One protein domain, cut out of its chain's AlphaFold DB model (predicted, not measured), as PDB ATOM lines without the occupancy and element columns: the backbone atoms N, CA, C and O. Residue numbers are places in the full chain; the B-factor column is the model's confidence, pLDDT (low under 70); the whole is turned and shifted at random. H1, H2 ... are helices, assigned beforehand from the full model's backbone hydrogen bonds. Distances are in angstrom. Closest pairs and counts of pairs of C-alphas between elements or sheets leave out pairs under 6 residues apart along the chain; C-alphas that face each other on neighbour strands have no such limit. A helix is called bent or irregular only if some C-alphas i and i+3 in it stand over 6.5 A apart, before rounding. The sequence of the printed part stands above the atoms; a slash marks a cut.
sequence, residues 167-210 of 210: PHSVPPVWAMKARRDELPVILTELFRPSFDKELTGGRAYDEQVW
ATOM      1  N   PRO A 167      29.568 -25.748 -16.577       80.81
ATOM      2  CA  PRO A 167      29.116 -25.387 -17.910       80.81
ATOM      3  C   PRO A 167      28.810 -26.605 -18.773       80.81
ATOM      4  O   PRO A 167      29.519 -27.604 -18.727       80.81
ATOM      5  N   HIS A 168      27.777 -26.501 -19.610       74.56
ATOM      6  CA  HIS A 168      27.358 -27.610 -20.475       74.56
ATOM      7  C   HIS A 168      28.272 -27.839 -21.683       74.56
ATOM      8  O   HIS A 168      28.196 -28.888 -22.321       74.56
ATOM      9  N   SER A 169      29.074 -26.846 -22.070       73.12
ATOM     10  CA  SER A 169      29.731 -26.853 -23.385       73.12
ATOM     11  C   SER A 169      31.157 -26.316 -23.374       73.12
ATOM     12  O   SER A 169      31.677 -25.980 -24.433       73.12
ATOM     13  N   VAL A 170      31.811 -26.243 -22.209       74.69
ATOM     14  CA  VAL A 170      33.250 -25.948 -22.156       74.69
ATOM     15  C   VAL A 170      34.020 -27.243 -22.427       74.69
ATOM     16  O   VAL A 170      33.896 -28.189 -21.646       74.69
ATOM     17  N   PRO A 171      34.829 -27.318 -23.501       80.31
ATOM     18  CA  PRO A 171      35.657 -28.489 -23.751       80.31
ATOM     19  C   PRO A 171      36.612 -28.756 -22.572       80.31
ATOM     20  O   PRO A 171      37.276 -27.813 -22.126       80.31
ATOM     21  N   PRO A 172      36.767 -30.014 -22.108       82.31
ATOM     22  CA  PRO A 172      37.586 -30.343 -20.935       82.31
ATOM     23  C   PRO A 172      39.025 -29.814 -20.993       82.31
ATOM     24  O   PRO A 172      39.591 -29.433 -19.971       82.31
ATOM     25  N   VAL A 173      39.607 -29.714 -22.194       87.69
ATOM     26  CA  VAL A 173      40.966 -29.184 -22.400       87.69
ATOM     27  C   VAL A 173      41.146 -27.764 -21.852       87.69
ATOM     28  O   VAL A 173      42.211 -27.448 -21.330       87.69
ATOM     29  N   TRP A 174      40.121 -26.909 -21.908       88.50
ATOM     30  CA  TRP A 174      40.223 -25.539 -21.394       88.50
ATOM     31  C   TRP A 174      40.215 -25.499 -19.868       88.50
ATOM     32  O   TRP A 174      40.991 -24.753 -19.277       88.50
ATOM     33  N   ALA A 175      39.412 -26.355 -19.233       87.88
ATOM     34  CA  ALA A 175      39.412 -26.523 -17.784       87.88
ATOM     35  C   ALA A 175      40.763 -27.067 -17.282       87.88
ATOM     36  O   ALA A 175      41.309 -26.569 -16.301       87.88
ATOM     37  N   MET A 176      41.346 -28.029 -18.009       89.88
ATOM     38  CA  MET A 176      42.684 -28.563 -17.731       89.88
ATOM     39  C   MET A 176      43.765 -27.485 -17.812       89.88
ATOM     40  O   MET A 176      44.588 -27.370 -16.908       89.88
ATOM     41  N   LYS A 177      43.759 -26.685 -18.884       93.19
ATOM     42  CA  LYS A 177      44.714 -25.586 -19.069       93.19
ATOM     43  C   LYS A 177      44.577 -24.520 -17.983       93.19
ATOM     44  O   LYS A 177      45.587 -24.060 -17.466       93.19
ATOM     45  N   ALA A 178      43.345 -24.172 -17.611       91.25
ATOM     46  CA  ALA A 178      43.070 -23.242 -16.520       91.25
ATOM     47  C   ALA A 178      43.645 -23.742 -15.183       91.25
ATOM     48  O   ALA A 178      44.335 -22.990 -14.507       91.25
ATOM     49  N   ARG A 179      43.439 -25.024 -14.839       89.56
ATOM     50  CA  ARG A 179      43.988 -25.639 -13.612       89.56
ATOM     51  C   ARG A 179      45.512 -25.683 -13.547       89.56
ATOM     52  O   ARG A 179      46.065 -25.774 -12.459       89.56
ATOM     53  N   ARG A 180      46.174 -25.713 -14.702       93.50
ATOM     54  CA  ARG A 180      47.637 -25.798 -14.818       93.50
ATOM     55  C   ARG A 180      48.305 -24.429 -14.931       93.50
ATOM     56  O   ARG A 180      49.479 -24.369 -15.281       93.50
ATOM     57  N   ASP A 181      47.550 -23.351 -14.712       92.62
ATOM     58  CA  ASP A 181      48.007 -21.973 -14.896       92.62
ATOM     59  C   ASP A 181      48.557 -21.701 -16.314       92.62
ATOM     60  O   ASP A 181      49.387 -20.822 -16.533       92.62
ATOM     61  N   GLU A 182      48.076 -22.445 -17.322       96.38
ATOM     62  CA  GLU A 182      48.461 -22.266 -18.731       96.38
ATOM     63  C   GLU A 182      47.635 -21.170 -19.429       96.38
ATOM     64  O   GLU A 182      47.864 -20.867 -20.603       96.38
ATOM     65  N   LEU A 183      46.639 -20.606 -18.740       95.12
ATOM     66  CA  LEU A 183      45.779 -19.543 -19.247       95.12
ATOM     67  C   LEU A 183      45.987 -18.247 -18.452       95.12
ATOM     68  O   LEU A 183      46.284 -18.291 -17.259       95.12
ATOM     69  N   PRO A 184      45.779 -17.071 -19.074       96.50
ATOM     70  CA  PRO A 184      45.686 -15.814 -18.345       96.50
ATOM     71  C   PRO A 184      44.613 -15.877 -17.253       96.50
ATOM     72  O   PRO A 184      43.552 -16.460 -17.479       96.50
ATOM     73  N   VAL A 185      44.834 -15.174 -16.136       94.00
ATOM     74  CA  VAL A 185      43.919 -15.117 -14.974       94.00
ATOM     75  C   VAL A 185      42.457 -14.924 -15.378       94.00
ATOM     76  O   VAL A 185      41.580 -15.612 -14.869       94.00
ATOM     77  N   ILE A 186      42.182 -14.039 -16.340       92.06
ATOM     78  CA  ILE A 186      40.808 -13.774 -16.784       92.06
ATOM     79  C   ILE A 186      40.131 -14.994 -17.425       92.06
ATOM     80  O   ILE A 186      38.934 -15.200 -17.241       92.06
ATOM     81  N   LEU A 187      40.882 -15.813 -18.166       90.88
ATOM     82  CA  LEU A 187      40.370 -17.048 -18.756       90.88
ATOM     83  C   LEU A 187      40.317 -18.170 -17.718       90.88
ATOM     84  O   LEU A 187      39.384 -18.966 -17.746       90.88
ATOM     85  N   THR A 188      41.263 -18.210 -16.780       92.50
ATOM     86  CA  THR A 188      41.212 -19.147 -15.653       92.50
ATOM     87  C   THR A 188      39.943 -18.944 -14.827       92.50
ATOM     88  O   THR A 188      39.208 -19.906 -14.611       92.50
ATOM     89  N   GLU A 189      39.613 -17.699 -14.470       90.62
ATOM     90  CA  GLU A 189      38.365 -17.373 -13.764       90.62
ATOM     91  C   GLU A 189      37.120 -17.679 -14.604       90.62
ATOM     92  O   GLU A 189      36.142 -18.222 -14.090       90.62
ATOM     93  N   LEU A 190      37.158 -17.413 -15.915       89.56
ATOM     94  CA  LEU A 190      36.061 -17.756 -16.823       89.56
ATOM     95  C   LEU A 190      35.747 -19.260 -16.805       89.56
ATOM     96  O   LEU A 190      34.581 -19.653 -16.835       89.56
ATOM     97  N   PHE A 191      36.783 -20.100 -16.759       90.12
ATOM     98  CA  PHE A 191      36.648 -21.553 -16.769       90.12
ATOM     99  C   PHE A 191      36.561 -22.176 -15.377       90.12
ATOM    100  O   PHE A 191      36.380 -23.390 -15.290       90.12
ATOM    101  N   ARG A 192      36.635 -21.383 -14.303       91.12
ATOM    102  CA  ARG A 192      36.598 -21.859 -12.916       91.12
ATOM    103  C   ARG A 192      35.428 -22.808 -12.611       91.12
ATOM    104  O   ARG A 192      35.685 -23.874 -12.047       91.12
ATOM    105  N   PRO A 193      34.180 -22.555 -13.065       90.25
ATOM    106  CA  PRO A 193      33.067 -23.490 -12.857       90.25
ATOM    107  C   PRO A 193      33.240 -24.861 -13.534       90.25
ATOM    108  O   PRO A 193      32.461 -25.771 -13.273       90.25
ATOM    109  N   SER A 194      34.219 -25.025 -14.425       88.88
ATOM    110  CA  SER A 194      34.504 -26.299 -15.094       88.88
ATOM    111  C   SER A 194      35.414 -27.223 -14.285       88.88
ATOM    112  O   SER A 194      35.527 -28.394 -14.637       88.88
ATOM    113  N   PHE A 195      36.096 -26.718 -13.250       88.62
ATOM    114  CA  PHE A 195      37.108 -27.490 -12.521       88.62
ATOM    115  C   PHE A 195      37.134 -27.278 -11.003       88.62
ATOM    116  O   PHE A 195      37.680 -28.127 -10.299       88.62
ATOM    117  N   ASP A 196      36.581 -26.178 -10.492       91.62
ATOM    118  CA  ASP A 196      36.537 -25.885  -9.059       91.62
ATOM    119  C   ASP A 196      35.381 -26.654  -8.398       91.62
ATOM    120  O   ASP A 196      34.194 -26.375  -8.607       91.62
ATOM    121  N   LYS A 197      35.732 -27.671  -7.607       89.88
ATOM    122  CA  LYS A 197      34.761 -28.506  -6.894       89.88
ATOM    123  C   LYS A 197      34.123 -27.802  -5.710       89.88
ATOM    124  O   LYS A 197      32.972 -28.100  -5.416       89.88
ATOM    125  N   GLU A 198      34.826 -26.896  -5.043       91.94
ATOM    126  CA  GLU A 198      34.242 -26.143  -3.931       91.94
ATOM    127  C   GLU A 198      33.160 -25.213  -4.476       91.94
ATOM    128  O   GLU A 198      32.019 -25.244  -4.019       91.94
ATOM    129  N   LEU A 199      33.472 -24.496  -5.562       91.12
ATOM    130  CA  LEU A 199      32.523 -23.616  -6.241       91.12
ATOM    131  C   LEU A 199      31.287 -24.362  -6.763       91.12
ATOM    132  O   LEU A 199      30.187 -23.812  -6.796       91.12
ATOM    133  N   THR A 200      31.453 -25.604  -7.214       89.50
ATOM    134  CA  THR A 200      30.375 -26.368  -7.858       89.50
ATOM    135  C   THR A 200      29.670 -27.362  -6.942       89.50
ATOM    136  O   THR A 200      28.785 -28.081  -7.416       89.50
ATOM    137  N   GLY A 201      30.034 -27.430  -5.657       88.19
ATOM    138  CA  GLY A 201      29.510 -28.437  -4.731       88.19
ATOM    139  C   GLY A 201      29.859 -29.872  -5.153       88.19
ATOM    140  O   GLY A 201      29.038 -30.775  -5.025       88.19
ATOM    141  N   GLY A 202      31.043 -30.068  -5.739       87.31
ATOM    142  CA  GLY A 202      31.558 -31.359  -6.204       87.31
ATOM    143  C   GLY A 202      31.103 -31.788  -7.603       87.31
ATOM    144  O   GLY A 202      31.395 -32.910  -8.004       87.31
ATOM    145  N   ARG A 203      30.393 -30.930  -8.351       83.81
ATOM    146  CA  ARG A 203      29.821 -31.277  -9.669       83.81
ATOM    147  C   ARG A 203      30.764 -31.059 -10.853       83.81
ATOM    148  O   ARG A 203      30.477 -31.552 -11.940       83.81
ATOM    149  N   ALA A 204      31.847 -30.303 -10.679       83.12
ATOM    150  CA  ALA A 204      32.869 -30.173 -11.711       83.12
ATOM    151  C   ALA A 204      33.477 -31.547 -12.035       83.12
ATOM    152  O   ALA A 204      33.735 -32.347 -11.135       83.12
ATOM    153  N   TYR A 205      33.703 -31.814 -13.323       68.69
ATOM    154  CA  TYR A 205      34.253 -33.091 -13.765       68.69
ATOM    155  C   TYR A 205      35.648 -33.320 -13.172       68.69
ATOM    156  O   TYR A 205      36.553 -32.489 -13.312       68.69
ATOM    157  N   ASP A 206      35.814 -34.475 -12.533       57.09
ATOM    158  CA  ASP A 206      37.125 -34.995 -12.176       57.09
ATOM    159  C   ASP A 206      37.822 -35.578 -13.400       57.09
ATOM    160  O   ASP A 206      37.194 -36.145 -14.295       57.09
ATOM    161  N   GLU A 207      39.145 -35.447 -13.411       55.59
ATOM    162  CA  GLU A 207      40.020 -36.155 -14.336       55.59
ATOM    163  C   GLU A 207      39.768 -37.653 -14.230       55.59
ATOM    164  O   GLU A 207      40.188 -38.282 -13.265       55.59
ATOM    165  N   GLN A 208      39.142 -38.243 -15.244       39.72
ATOM    166  CA  GLN A 208      39.410 -39.632 -15.570       39.72
ATOM    167  C   GLN A 208      39.259 -39.875 -17.075       39.72
ATOM    168  O   GLN A 208      38.166 -39.855 -17.631       39.72
ATOM    169  N   VAL A 209      40.425 -40.169 -17.662       40.16
ATOM    170  CA  VAL A 209      40.697 -40.786 -18.968       40.16
ATOM    171  C   VAL A 209      40.629 -39.866 -20.196       40.16
ATOM    172  O   VAL A 209      39.598 -39.734 -20.849       40.16
ATOM    173  N   TRP A 210      41.797 -39.329 -20.561       36.31
ATOM    174  CA  TRP A 210      42.268 -39.325 -21.950       36.31
ATOM    175  C   TRP A 210      43.634 -40.001 -21.989       36.31
ATOM    176  O   TRP A 210      44.479 -39.620 -21.146       36.31
TER     177      TRP A 210
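Overview. This is residues 167 to 210 of the 210 residues of an uncharacterized protein of Candidatus Poribacteria bacterium (UniProt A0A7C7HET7). Two helices, H1 and H2, pack together at a steep angle, joined by a tight loop, and a short third helix, H3, follows close after the last residues of H2. After H3 a tail with no named element, residues 201 to 210, runs to the chain's last residue, far from the beginning of H2. The printed part has 44 residues, with three named helices in the order H1, H2, H3 and no named strand, and its class is all helix, with 22 residues in the helices. It is compact, with a radius of gyration of the C-alphas of 9.7 A, and rounded, spanning 24 by 24 by 18 A.

Arrangement. H1, residues 172 to 179, touches H2, residues 185 to 194; their closest C-alphas are those of Ala 178 and Thr 188, 4.6 A apart. They run opposite ways at a steep tilt of 54 degrees. H2 is irregular, with C-alphas 190 and 193 7.6 A apart, and its line is a rough one. H3, residues 197 to 200, is close to H2 but not clearly touching; their closest C-alphas are those of Pro 193 and Thr 200, 6.4 A apart. H1 and H3 are apart. In H1 every O i to N i+4 pair is within hydrogen-bond range, in H2 4 of 6 are, and H3 is too short for such a pair.

Along the chain. The printed part begins at Pro 167. H1 begins at C-alpha 172, (37.586, -30.343, -20.935), and is 10.8 A from first to last C-alpha. H2, the longest helix, begins at C-alpha 185, (43.919, -15.117, -14.974), and measures 14.6 A. H3 measures 5.0 A and ends at C-alpha 200, (30.375, -26.368, -7.858).

Size, cuts and confidence. The two C-alphas farthest apart are those of Ile 186 and Val 209, at 27.1 A. The printed part has no cut, and the links H1 to H2 and H2 to H3 are both tight. The mean pLDDT of the printed part is 83.2, and residues 205 to 210 are under 70.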